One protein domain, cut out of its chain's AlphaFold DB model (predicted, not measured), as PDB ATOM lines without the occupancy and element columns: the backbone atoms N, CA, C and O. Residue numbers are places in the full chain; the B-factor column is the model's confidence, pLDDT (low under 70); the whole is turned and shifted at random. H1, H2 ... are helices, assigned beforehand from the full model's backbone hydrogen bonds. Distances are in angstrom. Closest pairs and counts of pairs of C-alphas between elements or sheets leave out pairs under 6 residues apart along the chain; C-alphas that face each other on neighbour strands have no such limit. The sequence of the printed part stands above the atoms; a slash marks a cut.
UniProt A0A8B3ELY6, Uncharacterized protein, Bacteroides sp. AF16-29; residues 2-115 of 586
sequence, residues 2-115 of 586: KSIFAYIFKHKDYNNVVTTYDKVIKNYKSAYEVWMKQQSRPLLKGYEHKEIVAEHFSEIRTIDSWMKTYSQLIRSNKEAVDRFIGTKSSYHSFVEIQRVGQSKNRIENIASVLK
ATOM      1  N   LYS A   2     -49.867 -47.614  26.030       51.47
ATOM      2  CA  LYS A   2     -48.441 -48.028  26.114       51.47
ATOM      3  C   LYS A   2     -47.404 -47.001  25.594       51.47
ATOM      4  O   LYS A   2     -46.365 -46.844  26.219       51.47
ATOM      5  N   SER A   3     -47.700 -46.267  24.515       53.75
ATOM      6  CA  SER A   3     -46.797 -45.239  23.944       53.75
ATOM      7  C   SER A   3     -46.636 -43.991  24.835       53.75
ATOM      8  O   SER A   3     -45.530 -43.490  25.011       53.75
ATOM      9  N   ILE A   4     -47.717 -43.546  25.490       52.12
ATOM     10  CA  ILE A   4     -47.700 -42.398  26.413       52.12
ATOM     11  C   ILE A   4     -46.920 -42.738  27.687       52.12
ATOM     12  O   ILE A   4     -46.103 -41.938  28.125       52.12
ATOM     13  N   PHE A   5     -47.102 -43.942  28.242       49.50
ATOM     14  CA  PHE A   5     -46.298 -44.391  29.381       49.50
ATOM     15  C   PHE A   5     -44.811 -44.486  29.015       49.50
ATOM     16  O   PHE A   5     -43.991 -43.935  29.738       49.50
ATOM     17  N   ALA A   6     -44.452 -45.085  27.875       53.88
ATOM     18  CA  ALA A   6     -43.056 -45.160  27.431       53.88
ATOM     19  C   ALA A   6     -42.417 -43.774  27.210       53.88
ATOM     20  O   ALA A   6     -41.261 -43.569  27.576       53.88
ATOM     21  N   TYR A   7     -43.169 -42.812  26.663       58.75
ATOM     22  CA  TYR A   7     -42.729 -41.423  26.520       58.75
ATOM     23  C   TYR A   7     -42.536 -40.743  27.881       58.75
ATOM     24  O   TYR A   7     -41.500 -40.128  28.107       58.75
ATOM     25  N   ILE A   8     -43.484 -40.902  28.812       56.28
ATOM     26  CA  ILE A   8     -43.414 -40.337  30.168       56.28
ATOM     27  C   ILE A   8     -42.242 -40.928  30.960       56.28
ATOM     28  O   ILE A   8     -41.526 -40.172  31.611       56.28
ATOM     29  N   PHE A   9     -42.017 -42.244  30.897       57.50
ATOM     30  CA  PHE A   9     -40.887 -42.896  31.569       57.50
ATOM     31  C   PHE A   9     -39.550 -42.413  30.993       57.50
ATOM     32  O   PHE A   9     -38.728 -41.907  31.751       57.50
ATOM     33  N   LYS A  10     -39.383 -42.407  29.661       63.53
ATOM     34  CA  LYS A  10     -38.168 -41.870  29.019       63.53
ATOM     35  C   LYS A  10     -37.933 -40.386  29.323       63.53
ATOM     36  O   LYS A  10     -36.795 -39.988  29.543       63.53
ATOM     37  N   HIS A  11     -38.985 -39.565  29.381       63.12
ATOM     38  CA  HIS A  11     -38.861 -38.150  29.754       63.12
ATOM     39  C   HIS A  11     -38.517 -37.943  31.231       63.12
ATOM     40  O   HIS A  11     -37.789 -37.009  31.569       63.12
ATOM     41  N   LYS A  12     -39.054 -38.783  32.120       64.62
ATOM     42  CA  LYS A  12     -38.773 -38.729  33.556       64.62
ATOM     43  C   LYS A  12     -37.328 -39.136  33.843       64.62
ATOM     44  O   LYS A  12     -36.665 -38.438  34.608       64.62
ATOM     45  N   ASP A  13     -36.836 -40.181  33.182       73.56
ATOM     46  CA  ASP A  13     -35.440 -40.622  33.277       73.56
ATOM     47  C   ASP A  13     -34.488 -39.566  32.696       73.56
ATOM     48  O   ASP A  13     -33.525 -39.182  33.358       73.56
ATOM     49  N   TYR A  14     -34.833 -38.971  31.546       81.38
ATOM     50  CA  TYR A  14     -34.098 -37.841  30.964       81.38
ATOM     51  C   TYR A  14     -33.978 -36.650  31.921       81.38
ATOM     52  O   TYR A  14     -32.884 -36.130  32.163       81.38
ATOM     53  N   ASN A  15     -35.096 -36.225  32.513       81.56
ATOM     54  CA  ASN A  15     -35.105 -35.111  33.457       81.56
ATOM     55  C   ASN A  15     -34.311 -35.431  34.731       81.56
ATOM     56  O   ASN A  15     -33.651 -34.543  35.273       81.56
ATOM     57  N   ASN A  16     -34.343 -36.680  35.200       85.75
ATOM     58  CA  ASN A  16     -33.585 -37.116  36.370       85.75
ATOM     59  C   ASN A  16     -32.069 -37.090  36.113       85.75
ATOM     60  O   ASN A  16     -31.317 -36.576  36.945       85.75
ATOM     61  N   VAL A  17     -31.625 -37.567  34.945       86.94
ATOM     62  CA  VAL A  17     -30.215 -37.530  34.522       86.94
ATOM     63  C   VAL A  17     -29.708 -36.092  34.436       86.94
ATOM     64  O   VAL A  17     -28.683 -35.760  35.034       86.94
ATOM     65  N   VAL A  18     -30.448 -35.203  33.766       86.06
ATOM     66  CA  VAL A  18     -30.063 -33.787  33.638       86.06
ATOM     67  C   VAL A  18     -30.023 -33.099  35.004       86.06
ATOM     68  O   VAL A  18     -29.036 -32.441  35.324       86.06
ATOM     69  N   THR A  19     -31.038 -33.310  35.845       89.44
ATOM     70  CA  THR A  19     -31.098 -32.717  37.191       89.44
ATOM     71  C   THR A  19     -29.950 -33.209  38.078       89.44
ATOM     72  O   THR A  19     -29.353 -32.425  38.821       89.44
ATOM     73  N   THR A  20     -29.616 -34.499  38.007       89.00
ATOM     74  CA  THR A  20     -28.511 -35.091  38.775       89.00
ATOM     75  C   THR A  20     -27.165 -34.557  38.297       89.00
ATOM     76  O   THR A  20     -26.349 -34.151  39.125       89.00
ATOM     77  N   TYR A  21     -26.953 -34.463  36.984       89.31
ATOM     78  CA  TYR A  21     -25.758 -33.849  36.405       89.31
ATOM     79  C   TYR A  21     -25.594 -32.386  36.843       89.31
ATOM     80  O   TYR A  21     -24.538 -32.003  37.348       89.31
ATOM     81  N   ASP A  22     -26.645 -31.572  36.733       88.75
ATOM     82  CA  ASP A  22     -26.595 -30.160  37.131       88.75
ATOM     83  C   ASP A  22     -26.296 -30.017  38.632       88.75
ATOM     84  O   ASP A  22     -25.517 -29.154  39.047       88.75
ATOM     85  N   LYS A  23     -26.844 -30.915  39.458       91.94
ATOM     86  CA  LYS A  23     -26.533 -31.000  40.890       91.94
ATOM     87  C   LYS A  23     -25.066 -31.352  41.142       91.94
ATOM     88  O   LYS A  23     -24.462 -30.749  42.031       91.94
ATOM     89  N   VAL A  24     -24.491 -32.290  40.386       90.88
ATOM     90  CA  VAL A  24     -23.064 -32.649  40.459       90.88
ATOM     91  C   VAL A  24     -22.187 -31.448  40.139       90.88
ATOM     92  O   VAL A  24     -21.342 -31.074  40.948       90.88
ATOM     93  N   ILE A  25     -22.425 -30.794  39.006       89.50
ATOM     94  CA  ILE A  25     -21.606 -29.660  38.568       89.50
ATOM     95  C   ILE A  25     -21.737 -28.469  39.518       89.50
ATOM     96  O   ILE A  25     -20.751 -27.781  39.777       89.50
ATOM     97  N   LYS A  26     -22.927 -28.230  40.077       91.75
ATOM     98  CA  LYS A  26     -23.162 -27.110  40.993       91.75
ATOM     99  C   LYS A  26     -22.574 -27.342  42.385       91.75
ATOM    100  O   LYS A  26     -21.953 -26.439  42.935       91.75
ATOM    101  N   ASN A  27     -22.784 -28.525  42.961       93.06
ATOM    102  CA  ASN A  27     -22.526 -28.764  44.387       93.06
ATOM    103  C   ASN A  27     -21.292 -29.635  44.657       93.06
ATOM    104  O   ASN A  27     -20.803 -29.648  45.784       93.06
ATOM    105  N   TYR A  28     -20.802 -30.362  43.651       93.00
ATOM    106  CA  TYR A  28     -19.748 -31.373  43.783       93.00
ATOM    107  C   TYR A  28     -18.635 -31.189  42.743       93.00
ATOM    108  O   TYR A  28     -17.927 -32.140  42.421       93.00
ATOM    109  N   LYS A  29     -18.465 -29.968  42.215       91.00
ATOM    110  CA  LYS A  29     -17.545 -29.661  41.109       91.00
ATOM    111  C   LYS A  29     -16.133 -30.217  41.318       91.00
ATOM    112  O   LYS A  29     -15.620 -30.909  40.448       91.00
ATOM    113  N   SER A  30     -15.529 -29.963  42.477       89.38
ATOM    114  CA  SER A  30     -14.157 -30.403  42.766       89.38
ATOM    115  C   SER A  30     -14.034 -31.927  42.848       89.38
ATOM    116  O   SER A  30     -13.073 -32.497  42.342       89.38
ATOM    117  N   ALA A  31     -15.024 -32.599  43.441       91.69
ATOM    118  CA  ALA A  31     -15.058 -34.058  43.509       91.69
ATOM    119  C   ALA A  31     -15.284 -34.686  42.128       91.69
ATOM    120  O   ALA A  31     -14.658 -35.687  41.794       91.69
ATOM    121  N   TYR A  32     -16.125 -34.058  41.305       90.31
ATOM    122  CA  TYR A  32     -16.332 -34.434  39.913       90.31
ATOM    123  C   TYR A  32     -15.044 -34.303  39.086       90.31
ATOM    124  O   TYR A  32     -14.696 -35.228  38.361       90.31
ATOM    125  N   GLU A  33     -14.295 -33.206  39.218       89.00
ATOM    126  CA  GLU A  33     -13.017 -33.013  38.513       89.00
ATOM    127  C   GLU A  33     -11.979 -34.082  38.886       89.00
ATOM    128  O   GLU A  33     -11.229 -34.551  38.027       89.00
ATOM    129  N   VAL A  34     -11.943 -34.490  40.156       88.88
ATOM    130  CA  VAL A  34     -11.079 -35.576  40.633       88.88
ATOM    131  C   VAL A  34     -11.533 -36.926  40.082       88.88
ATOM    132  O   VAL A  34     -10.716 -37.647  39.512       88.88
ATOM    133  N   TRP A  35     -12.823 -37.243  40.192       90.25
ATOM    134  CA  TRP A  35     -13.404 -38.474  39.652       90.25
ATOM    135  C   TRP A  35     -13.139 -38.602  38.143       90.25
ATOM    136  O   TRP A  35     -12.655 -39.630  37.680       90.25
ATOM    137  N   MET A  36     -13.321 -37.518  37.382       86.50
ATOM    138  CA  MET A  36     -13.020 -37.464  35.947       86.50
ATOM    139  C   MET A  36     -11.554 -37.789  35.635       86.50
ATOM    140  O   MET A  36     -11.277 -38.537  34.697       86.50
ATOM    141  N   LYS A  37     -10.607 -37.251  36.415       84.94
ATOM    142  CA  LYS A  37      -9.171 -37.534  36.239       84.94
ATOM    143  C   LYS A  37      -8.838 -39.007  36.488       84.94
ATOM    144  O   LYS A  37      -7.980 -39.547  35.796       84.94
ATOM    145  N   GLN A  38      -9.519 -39.655  37.434       81.31
ATOM    146  CA  GLN A  38      -9.306 -41.072  37.752       81.31
ATOM    147  C   GLN A  38      -9.815 -42.022  36.670       81.31
ATOM    148  O   GLN A  38      -9.230 -43.079  36.469       81.31
ATOM    149  N   GLN A  39     -10.882 -41.651  35.963       77.31
ATOM    150  CA  GLN A  39     -11.502 -42.522  34.963       77.31
ATOM    151  C   GLN A  39     -10.710 -42.608  33.645       77.31
ATOM    152  O   GLN A  39     -11.003 -43.474  32.828       77.31
ATOM    153  N   SER A  40      -9.729 -41.726  33.406       65.25
ATOM    154  CA  SER A  40      -8.902 -41.701  32.180       65.25
ATOM    155  C   SER A  40      -9.704 -41.788  30.861       65.25
ATOM    156  O   SER A  40      -9.213 -42.319  29.865       65.25
ATOM    157  N   ARG A  41     -10.945 -41.277  30.826       57.94
ATOM    158  CA  ARG A  41     -11.825 -41.331  29.642       57.94
ATOM    159  C   ARG A  41     -11.714 -40.062  28.784       57.94
ATOM    160  O   ARG A  41     -11.543 -38.972  29.336       57.94
ATOM    161  N   PRO A  42     -11.854 -40.157  27.446       54.84
ATOM    162  CA  PRO A  42     -11.993 -38.978  26.595       54.84
ATOM    163  C   PRO A  42     -13.269 -38.201  26.960       54.84
ATOM    164  O   PRO A  42     -14.267 -38.795  27.363       54.84
ATOM    165  N   LEU A  43     -13.231 -36.871  26.815       55.00
ATOM    166  CA  LEU A  43     -14.368 -35.967  27.037       55.00
ATOM    167  C   LEU A  43     -15.528 -36.325  26.095       55.00
ATOM    168  O   LEU A  43     -15.616 -35.798  24.984       55.00
ATOM    169  N   LEU A  44     -16.422 -37.210  26.534       57.16
ATOM    170  CA  LEU A  44     -17.704 -37.422  25.876       57.16
ATOM    171  C   LEU A  44     -18.491 -36.107  25.960       57.16
ATOM    172  O   LEU A  44     -18.601 -35.485  27.017       57.16
ATOM    173  N   LYS A  45     -19.000 -35.638  24.820       64.12
ATOM    174  CA  LYS A  45     -19.850 -34.445  24.734       64.12
ATOM    175  C   LYS A  45     -21.266 -34.899  24.414       64.12
ATOM    176  O   LYS A  45     -21.461 -35.646  23.465       64.12
ATOM    177  N   GLY A  46     -22.247 -34.411  25.167       73.81
ATOM    178  CA  GLY A  46     -23.661 -34.697  24.921       73.81
ATOM    179  C   GLY A  46     -24.362 -35.348  26.111       73.81
ATOM    180  O   GLY A  46     -23.884 -35.274  27.242       73.81
ATOM    181  N   TYR A  47     -25.530 -35.937  25.855       78.38
ATOM    182  CA  TYR A  47     -26.381 -36.533  26.888       78.38
ATOM    183  C   TYR A  47     -25.763 -37.794  27.519       78.38
ATOM    184  O   TYR A  47     -25.845 -37.943  28.732       78.38
ATOM    185  N   GLU A  48     -25.044 -38.611  26.744       77.75
ATOM    186  CA  GLU A  48     -24.335 -39.815  27.225       77.75
ATOM    187  C   GLU A  48     -23.345 -39.503  28.362       77.75
ATOM    188  O   GLU A  48     -23.237 -40.243  29.333       77.75
ATOM    189  N   HIS A  49     -22.664 -38.353  28.302       82.56
ATOM    190  CA  HIS A  49     -21.791 -37.906  29.395       82.56
ATOM    191  C   HIS A  49     -22.580 -37.584  30.667       82.56
ATOM    192  O   HIS A  49     -22.147 -37.903  31.773       82.56
ATOM    193  N   LYS A  50     -23.754 -36.957  30.522       86.69
ATOM    194  CA  LYS A  50     -24.626 -36.649  31.662       86.69
ATOM    195  C   LYS A  50     -25.162 -37.923  32.307       86.69
ATOM    196  O   LYS A  50     -25.266 -37.964  33.528       86.69
ATOM    197  N   GLU A  51     -25.466 -38.935  31.496       83.69
ATOM    198  CA  GLU A  51     -25.929 -40.251  31.939       83.69
ATOM    199  C   GLU A  51     -24.868 -40.954  32.788       83.69
ATOM    200  O   GLU A  51     -25.133 -41.241  33.953       83.69
ATOM    201  N   ILE A  52     -23.629 -41.060  32.296       85.38
ATOM    202  CA  ILE A  52     -22.507 -41.644  33.054       85.38
ATOM    203  C   ILE A  52     -22.278 -40.891  34.377       85.38
ATOM    204  O   ILE A  52     -22.108 -41.492  35.436       85.38
ATOM    205  N   VAL A  53     -22.286 -39.555  34.361       86.94
ATOM    206  CA  VAL A  53     -22.102 -38.761  35.590       86.94
ATOM    207  C   VAL A  53     -23.243 -38.978  36.587       86.94
ATOM    208  O   VAL A  53     -23.003 -38.997  37.796       86.94
ATOM    209  N   ALA A  54     -24.479 -39.128  36.105       86.50
ATOM    210  CA  ALA A  54     -25.629 -39.413  36.954       86.50
ATOM    211  C   ALA A  54     -25.562 -40.830  37.552       86.50
ATOM    212  O   ALA A  54     -25.843 -40.985  38.741       86.50
ATOM    213  N   GLU A  55     -25.128 -41.831  36.778       88.69
ATOM    214  CA  GLU A  55     -24.900 -43.209  37.240       88.69
ATOM    215  C   GLU A  55     -23.847 -43.273  38.353       88.69
ATOM    216  O   GLU A  55     -24.059 -43.918  39.380       88.69
ATOM    217  N   HIS A  56     -22.748 -42.530  38.210       91.31
ATOM    218  CA  HIS A  56     -21.656 -42.495  39.189       91.31
ATOM    219  C   HIS A  56     -21.809 -41.394  40.255       91.31
ATOM    220  O   HIS A  56     -20.868 -41.087  40.994       91.31
ATOM    221  N   PHE A  57     -22.998 -40.799  40.404       91.94
ATOM    222  CA  PHE A  57     -23.221 -39.723  41.374       91.94
ATOM    223  C   PHE A  57     -22.878 -40.133  42.817       91.94
ATOM    224  O   PHE A  57     -22.343 -39.331  43.589       91.94
ATOM    225  N   SER A  58     -23.148 -41.386  43.195       90.75
ATOM    226  CA  SER A  58     -22.806 -41.915  44.521       90.75
ATOM    227  C   SER A  58     -21.303 -41.917  44.787       90.75
ATOM    228  O   SER A  58     -20.893 -41.598  45.902       90.75
ATOM    229  N   GLU A  59     -20.484 -42.233  43.784       91.44
ATOM    230  CA  GLU A  59     -19.021 -42.210  43.888       91.44
ATOM    231  C   GLU A  59     -18.512 -40.780  44.048       91.44
ATOM    232  O   GLU A  59     -17.747 -40.494  44.968       91.44
ATOM    233  N   ILE A  60     -19.011 -39.859  43.221       91.69
ATOM    234  CA  ILE A  60     -18.651 -38.437  43.284       91.69
ATOM    235  C   ILE A  60     -19.005 -37.849  44.657       91.69
ATOM    236  O   ILE A  60     -18.218 -37.109  45.249       91.69
ATOM    237  N   ARG A  61     -20.165 -38.214  45.214       94.19
ATOM    238  CA  ARG A  61     -20.575 -37.798  46.563       94.19
ATOM    239  C   ARG A  61     -19.651 -38.361  47.647       94.19
ATOM    240  O   ARG A  61     -19.373 -37.671  48.626       94.19
ATOM    241  N   THR A  62     -19.182 -39.593  47.487       93.56
ATOM    242  CA  THR A  62     -18.220 -40.213  48.410       93.56
ATOM    243  C   THR A  62     -16.869 -39.497  48.363       93.56
ATOM    244  O   THR A  62     -16.317 -39.172  49.413       93.56
ATOM    245  N   ILE A  63     -16.380 -39.157  47.167       93.75
ATOM    246  CA  ILE A  63     -15.148 -38.375  46.973       93.75
ATOM    247  C   ILE A  63     -15.260 -37.005  47.652       93.75
ATOM    248  O   ILE A  63     -14.369 -36.617  48.406       93.75
ATOM    249  N   ASP A  64     -16.372 -36.295  47.453       94.38
ATOM    250  CA  ASP A  64     -16.640 -35.019  48.128       94.38
ATOM    251  C   ASP A  64     -16.644 -35.160  49.655       94.38
ATOM    252  O   ASP A  64     -16.060 -34.331  50.357       94.38
ATOM    253  N   SER A  65     -17.241 -36.235  50.178       94.75
ATOM    254  CA  SER A  65     -17.215 -36.530  51.611       94.75
ATOM    255  C   SER A  65     -15.785 -36.689  52.124       94.75
ATOM    256  O   SER A  65     -15.436 -36.074  53.131       94.75
ATOM    257  N   TRP A  66     -14.935 -37.457  51.434       94.88
ATOM    258  CA  TRP A  66     -13.532 -37.622  51.825       94.88
ATOM    259  C   TRP A  66     -12.770 -36.300  51.789       94.88
ATOM    260  O   TRP A  66     -12.060 -35.981  52.740       94.88
ATOM    261  N   MET A  67     -12.958 -35.496  50.741       93.06
ATOM    262  CA  MET A  67     -12.321 -34.182  50.616       93.06
ATOM    263  C   MET A  67     -12.745 -33.229  51.740       93.06
ATOM    264  O   MET A  67     -11.905 -32.510  52.290       93.06
ATOM    265  N   LYS A  68     -14.027 -33.232  52.120       93.56
ATOM    266  CA  LYS A  68     -14.542 -32.440  53.247       93.56
ATOM    267  C   LYS A  68     -13.959 -32.902  54.575       93.56
ATOM    268  O   LYS A  68     -13.473 -32.065  55.335       93.56
ATOM    269  N   THR A  69     -13.947 -34.209  54.832       93.94
ATOM    270  CA  THR A  69     -13.346 -34.793  56.038       93.94
ATOM    271  C   THR A  69     -11.859 -34.465  56.137       93.94
ATOM    272  O   THR A  69     -11.414 -33.974  57.168       93.94
ATOM    273  N   TYR A  70     -11.102 -34.645  55.056       94.25
ATOM    274  CA  TYR A  70      -9.691 -34.270  54.990       94.25
ATOM    275  C   TYR A  70      -9.481 -32.776  55.273       94.25
ATOM    276  O   TYR A  70      -8.660 -32.414  56.111       94.25
ATOM    277  N   SER A  71     -10.268 -31.902  54.635       91.69
ATOM    278  CA  SER A  71     -10.170 -30.449  54.833       91.69
ATOM    279  C   SER A  71     -10.478 -30.030  56.270       91.69
ATOM    280  O   SER A  71      -9.924 -29.049  56.759       91.69
ATOM    281  N   GLN A  72     -11.381 -30.744  56.942       94.38
ATOM    282  CA  GLN A  72     -11.673 -30.537  58.356       94.38
ATOM    283  C   GLN A  72     -10.498 -30.998  59.227       94.38
ATOM    284  O   GLN A  72     -10.003 -30.214  60.031       94.38
ATOM    285  N   LEU A  73     -10.018 -32.229  59.025       93.00
ATOM    286  CA  LEU A  73      -8.963 -32.835  59.839       93.00
ATOM    287  C   LEU A  73      -7.617 -32.126  59.701       93.00
ATOM    288  O   LEU A  73      -6.942 -31.933  60.702       93.00
ATOM    289  N   ILE A  74      -7.242 -31.666  58.508       91.50
ATOM    290  CA  ILE A  74      -6.019 -30.868  58.329       91.50
ATOM    291  C   ILE A  74      -6.096 -29.532  59.073       91.50
ATOM    292  O   ILE A  74      -5.075 -29.037  59.538       91.50
ATOM    293  N   ARG A  75      -7.288 -28.936  59.203       90.81
ATOM    294  CA  ARG A  75      -7.458 -27.668  59.926       90.81
ATOM    295  C   ARG A  75      -7.458 -27.853  61.437       90.81
ATOM    296  O   ARG A  75      -6.906 -27.009  62.130       90.81
ATOM    297  N   SER A  76      -8.098 -28.908  61.942       90.56
ATOM    298  CA  SER A  76      -8.260 -29.112  63.386       90.56
ATOM    299  C   SER A  76      -7.177 -29.986  64.013       90.56
ATOM    300  O   SER A  76      -6.850 -29.787  65.173       90.56
ATOM    301  N   ASN A  77      -6.637 -30.950  63.265       92.94
ATOM    302  CA  ASN A  77      -5.813 -32.053  63.768       92.94
ATOM    303  C   ASN A  77      -4.644 -32.361  62.814       92.94
ATOM    304  O   ASN A  77      -4.390 -33.524  62.493       92.94
ATOM    305  N   LYS A  78      -3.948 -31.325  62.320       92.06
ATOM    306  CA  LYS A  78      -2.872 -31.486  61.327       92.06
ATOM    307  C   LYS A  78      -1.826 -32.519  61.751       92.06
ATOM    308  O   LYS A  78      -1.489 -33.391  60.964       92.06
ATOM    309  N   GLU A  79      -1.350 -32.439  62.988       92.69
ATOM    310  CA  GLU A  79      -0.318 -33.341  63.501       92.69
ATOM    311  C   GLU A  79      -0.775 -34.805  63.511       92.69
ATOM    312  O   GLU A  79      -0.034 -35.693  63.097       92.69
ATOM    313  N   ALA A  80      -2.032 -35.060  63.883       94.25
ATOM    314  CA  ALA A  80      -2.608 -36.400  63.844       94.25
ATOM    315  C   ALA A  80      -2.710 -36.946  62.413       94.25
ATOM    316  O   ALA A  80      -2.502 -38.138  62.188       94.25
ATOM    317  N   VAL A  81      -3.010 -36.080  61.437       93.69
ATOM    318  CA  VAL A  81      -2.992 -36.447  60.014       93.69
ATOM    319  C   VAL A  81      -1.568 -36.761  59.559       93.69
ATOM    320  O   VAL A  81      -1.355 -37.805  58.946       93.69
ATOM    321  N   ASP A  82      -0.595 -35.915  59.902       92.38
ATOM    322  CA  ASP A  82       0.812 -36.108  59.535       92.38
ATOM    323  C   ASP A  82       1.362 -37.418  60.147       92.38
ATOM    324  O   ASP A  82       1.991 -38.213  59.444       92.38
ATOM    325  N   ARG A  83       1.040 -37.717  61.417       91.69
ATOM    326  CA  ARG A  83       1.362 -38.992  62.091       91.69
ATOM    327  C   ARG A  83       0.662 -40.195  61.453       91.69
ATOM    328  O   ARG A  83       1.262 -41.258  61.341       91.69
ATOM    329  N   PHE A  84      -0.593 -40.050  61.021       93.19
ATOM    330  CA  PHE A  84      -1.349 -41.128  60.375       93.19
ATOM    331  C   PHE A  84      -0.823 -41.473  58.973       93.19
ATOM    332  O   PHE A  84      -0.819 -42.644  58.583       93.19
ATOM    333  N   ILE A  85      -0.406 -40.465  58.206       91.12
ATOM    334  CA  ILE A  85       0.137 -40.645  56.853       91.12
ATOM    335  C   ILE A  85       1.599 -41.107  56.912       91.12
ATOM    336  O   ILE A  85       2.006 -41.918  56.080       91.12
ATOM    337  N   GLY A  86       2.359 -40.643  57.908       88.38
ATOM    338  CA  GLY A  86       3.784 -40.941  58.080       88.38
ATOM    339  C   GLY A  86       4.712 -39.932  57.396       88.38
ATOM    340  O   GLY A  86       5.923 -40.130  57.377       88.38
ATOM    341  N   THR A  87       4.170 -38.844  56.840       82.12
ATOM    342  CA  THR A  87       4.945 -37.784  56.184       82.12
ATOM    343  C   THR A  87       4.408 -36.410  56.559       82.12
ATOM    344  O   THR A  87       3.208 -36.163  56.457       82.12
ATOM    345  N   LYS A  88       5.302 -35.482  56.916       83.94
ATOM    346  CA  LYS A  88       4.953 -34.073  57.125       83.94
ATOM    347  C   LYS A  88       4.870 -33.371  55.771       83.94
ATOM    348  O   LYS A  88       5.896 -33.026  55.191       83.94
ATOM    349  N   SER A  89       3.657 -33.160  55.266       78.50
ATOM    350  CA  SER A  89       3.434 -32.449  54.004       78.50
ATOM    351  C   SER A  89       2.355 -31.372  54.129       78.50
ATOM    352  O   SER A  89       1.434 -31.446  54.949       78.50
ATOM    353  N   SER A  90       2.481 -30.329  53.312       75.94
ATOM    354  CA  SER A  90       1.431 -29.332  53.072       75.94
ATOM    355  C   SER A  90       0.484 -29.745  51.939       75.94
ATOM    356  O   SER A  90      -0.620 -29.209  51.841       75.94
ATOM    357  N   TYR A  91       0.884 -30.725  51.122       79.31
ATOM    358  CA  TYR A  91       0.129 -31.231  49.981       79.31
ATOM    359  C   TYR A  91       0.041 -32.755  50.030       79.31
ATOM    360  O   TYR A  91       1.062 -33.438  50.079       79.31
ATOM    361  N   HIS A  92      -1.180 -33.278  49.970       86.69
ATOM    362  CA  HIS A  92      -1.437 -34.712  49.938       86.69
ATOM    363  C   HIS A  92      -2.048 -35.096  48.593       86.69
ATOM    364  O   HIS A  92      -2.910 -34.395  48.051       86.69
ATOM    365  N   SER A  93      -1.583 -36.213  48.048       89.81
ATOM    366  CA  SER A  93      -2.160 -36.858  46.878       89.81
ATOM    367  C   SER A  93      -3.613 -37.255  47.142       89.81
ATOM    368  O   SER A  93      -4.053 -37.410  48.284       89.81
ATOM    369  N   PHE A  94      -4.382 -37.478  46.076       88.44
ATOM    370  CA  PHE A  94      -5.767 -37.910  46.245       88.44
ATOM    371  C   PHE A  94      -5.887 -39.250  46.993       88.44
ATOM    372  O   PHE A  94      -6.806 -39.426  47.787       88.44
ATOM    373  N   VAL A  95      -4.938 -40.171  46.791       90.06
ATOM    374  CA  VAL A  95      -4.910 -41.464  47.492       90.06
ATOM    375  C   VAL A  95      -4.774 -41.261  49.005       90.06
ATOM    376  O   VAL A  95      -5.449 -41.925  49.789       90.06
ATOM    377  N   GLU A  96      -3.955 -40.305  49.435       91.69
ATOM    378  CA  GLU A  96      -3.803 -39.954  50.852       91.69
ATOM    379  C   GLU A  96      -5.048 -39.250  51.402       91.69
ATOM    380  O   GLU A  96      -5.516 -39.599  52.485       91.69
ATOM    381  N   ILE A  97      -5.648 -38.332  50.636       91.69
ATOM    382  CA  ILE A  97      -6.925 -37.683  50.986       91.69
ATOM    383  C   ILE A  97      -8.029 -38.728  51.178       91.69
ATOM    384  O   ILE A  97      -8.794 -38.652  52.140       91.69
ATOM    385  N   GLN A  98      -8.094 -39.728  50.299       93.31
ATOM    386  CA  GLN A  98      -9.024 -40.847  50.410       93.31
ATOM    387  C   GLN A  98      -8.771 -41.654  51.690       93.31
ATOM    388  O   GLN A  98      -9.709 -41.880  52.453       93.31
ATOM    389  N   ARG A  99      -7.518 -42.042  51.971       94.31
ATOM    390  CA  ARG A  99      -7.154 -42.775  53.201       94.31
ATOM    391  C   ARG A  99      -7.555 -42.012  54.464       94.31
ATOM    392  O   ARG A  99      -8.109 -42.609  55.388       94.31
ATOM    393  N   VAL A 100      -7.306 -40.702  54.494       92.94
ATOM    394  CA  VAL A 100      -7.703 -39.806  55.593       92.94
ATOM    395  C   VAL A 100      -9.222 -39.747  55.722       92.94
ATOM    396  O   VAL A 100      -9.756 -39.945  56.812       92.94
ATOM    397  N   GLY A 101      -9.928 -39.533  54.609       91.75
ATOM    398  CA  GLY A 101     -11.388 -39.472  54.573       91.75
ATOM    399  C   GLY A 101     -12.061 -40.755  55.067       91.75
ATOM    400  O   GLY A 101     -13.093 -40.687  55.731       91.75
ATOM    401  N   GLN A 102     -11.461 -41.914  54.799       93.69
ATOM    402  CA  GLN A 102     -11.937 -43.221  55.264       93.69
ATOM    403  C   GLN A 102     -11.596 -43.516  56.734       93.69
ATOM    404  O   GLN A 102     -12.224 -44.382  57.338       93.69
ATOM    405  N   SER A 103     -10.634 -42.802  57.328       95.50
ATOM    406  CA  SER A 103     -10.058 -43.128  58.646       95.50
ATOM    407  C   SER A 103     -10.324 -42.066  59.716       95.50
ATOM    408  O   SER A 103      -9.558 -41.950  60.671       95.50
ATOM    409  N   LYS A 104     -11.415 -41.297  59.583       93.81
ATOM    410  CA  LYS A 104     -11.746 -40.161  60.462       93.81
ATOM    411  C   LYS A 104     -11.620 -40.481  61.957       93.81
ATOM    412  O   LYS A 104     -10.830 -39.840  62.639       93.81
ATOM    413  N   ASN A 105     -12.339 -41.498  62.437       93.62
ATOM    414  CA  ASN A 105     -12.365 -41.848  63.863       93.62
ATOM    415  C   ASN A 105     -10.971 -42.227  64.385       93.62
ATOM    416  O   ASN A 105     -10.597 -41.879  65.498       93.62
ATOM    417  N   ARG A 106     -10.172 -42.916  63.560       95.00
ATOM    418  CA  ARG A 106      -8.801 -43.283  63.923       95.00
ATOM    419  C   ARG A 106      -7.929 -42.039  64.082       95.00
ATOM    420  O   ARG A 106      -7.178 -41.960  65.043       95.00
ATOM    421  N   ILE A 107      -8.044 -41.069  63.178       95.06
ATOM    422  CA  ILE A 107      -7.288 -39.810  63.249       95.06
ATOM    423  C   ILE A 107      -7.741 -38.956  64.438       95.06
ATOM    424  O   ILE A 107      -6.907 -38.347  65.099       95.06
ATOM    425  N   GLU A 108      -9.036 -38.933  64.752       94.31
ATOM    426  CA  GLU A 108      -9.556 -38.246  65.942       94.31
ATOM    427  C   GLU A 108      -9.022 -38.868  67.242       94.31
ATOM    428  O   GLU A 108      -8.627 -38.134  68.147       94.31
ATOM    429  N   ASN A 109      -8.895 -40.198  67.307       94.94
ATOM    430  CA  ASN A 109      -8.249 -40.872  68.437       94.94
ATOM    431  C   ASN A 109      -6.768 -40.488  68.557       94.94
ATOM    432  O   ASN A 109      -6.318 -40.145  69.647       94.94
ATOM    433  N   ILE A 110      -6.023 -40.480  67.442       95.69
ATOM    434  CA  ILE A 110      -4.620 -40.025  67.419       95.69
ATOM    435  C   ILE A 110      -4.526 -38.590  67.951       95.69
ATOM    436  O   ILE A 110      -3.690 -38.302  68.800       95.69
ATOM    437  N   ALA A 111      -5.409 -37.698  67.497       95.69
ATOM    438  CA  ALA A 111      -5.433 -36.311  67.949       95.69
ATOM    439  C   ALA A 111      -5.683 -36.190  69.461       95.69
ATOM    440  O   ALA A 111      -5.061 -35.355  70.116       95.69
ATOM    441  N   SER A 112      -6.555 -37.034  70.021       94.94
ATOM    442  CA  SER A 112      -6.798 -37.078  71.465       94.94
ATOM    443  C   SER A 112      -5.549 -37.494  72.244       94.94
ATOM    444  O   SER A 112      -5.223 -36.845  73.236       94.94
ATOM    445  N   VAL A 113      -4.836 -38.526  71.780       95.62
ATOM    446  CA  VAL A 113      -3.588 -39.000  72.407       95.62
ATOM    447  C   VAL A 113      -2.519 -37.911  72.375       95.62
ATOM    448  O   VAL A 113      -1.943 -37.590  73.409       95.62
ATOM    449  N   LEU A 114      -2.291 -37.290  71.214       96.12
ATOM    450  CA  LEU A 114      -1.289 -36.227  71.064       96.12
ATOM    451  C   LEU A 114      -1.602 -35.015  71.948       96.12
ATOM    452  O   LEU A 114      -0.715 -34.475  72.605       96.12
ATOM    453  N   LYS A 115      -2.875 -34.608  72.011       94.56
ATOM    454  CA  LYS A 115      -3.317 -33.499  72.862       94.56
ATOM    455  C   LYS A 115      -3.039 -33.773  74.340       94.56
ATOM    456  O   LYS A 115      -2.598 -32.873  75.051       94.56
TER     457      LYS A 115
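AT A GLANCE: This is residues 2 to 115 of the 586 residues of an uncharacterized protein of Bacteroides sp. AF16-29 (UniProt A0A8B3ELY6). A loose rod is made by three helices, H1, H4 and H7, that follow one another along the longest axis and run nearly the same way, each overlapping the next only near its end. Short helices cross this line in two pairs: H2 crosses H4 and H3 crosses H1 around the place where those two meet, and H6 crosses H4 and H5 crosses H7 farther on; residues 2 to 12 of H1 stick out as a free arm at one end. The printed part has 114 residues with seven named helices, H1 to H7 in order, and no named strand: the class is all helix. The whole is loose, with a radius of gyration of the C-alphas of 19.0 A, and spans 66 by 27 by 18 A.

HOW THE PARTS SIT: The longest helix, H1, residues 2 to 27, touches H3, residues 47 to 55, with residues 17 to 24 alone; they are about perpendicular at 74 degrees, and their closest C-alphas, of Thr 20 and Ala 54, are 5.5 A apart. H4, residues 57 to 76, is the hub, touching four helices. H1 and H4 only just touch, with 3 pairs of C-alphas within 8 A, closest at Val 24 and Phe 57, 7.1 A, at a shallow tilt of 18 degrees, the same way. H2, residues 29 to 39, touches residues 59 to 67 of H4 at a steep tilt of 64 degrees, opposite ways, closest at the C-alphas of Ala 31 and Asp 64, 5.0 A. H6, residues 94 to 102, touches residues 63 to 70 of H4, about perpendicular at 83 degrees, with the C-alphas of Trp 66 and Gly 101 closest at 3.9 A. H7, residues 104 to 115, and H4 only just touch, with 3 pairs of C-alphas within 8 A, closest at Thr 69 and Lys 104, 7.1 A, at a shallow tilt of 3 degrees, the same way. H5, residues 78 to 85, touches H7 at a steep tilt of 58 degrees, opposite ways, with the C-alphas of Ala 80 and Ala 111 closest at 5.0 A. Among the pairs that are apart are H1 and H7. Every O i to N i+4 pair is within hydrogen-bond range in H1, H2, H3, H5, H6 and H7; in H4, 15 of 16 are.

IN THESE COORDINATES: H1 begins at C-alpha 2, (-48.441, -48.028, 26.114), and is 37.1 A long. H4 begins at C-alpha 57, (-23.221, -39.723, 41.374), and is 28.7 A long. H7, 16.4 A, ends at C-alpha 115, (-3.317, -33.499, 72.862). H2 measures 15.5 A, H3 12.4 A, H6 12.1 A and H5 10.6 A.

THE WHOLE: The C-alphas of Lys 2 and Lys 115, the two farthest apart, are 66.6 A apart. The printed part has no cut and no long link. Residues 2 to 12 and 40 to 45 have pLDDT under 70; the mean of the printed part is 84.9.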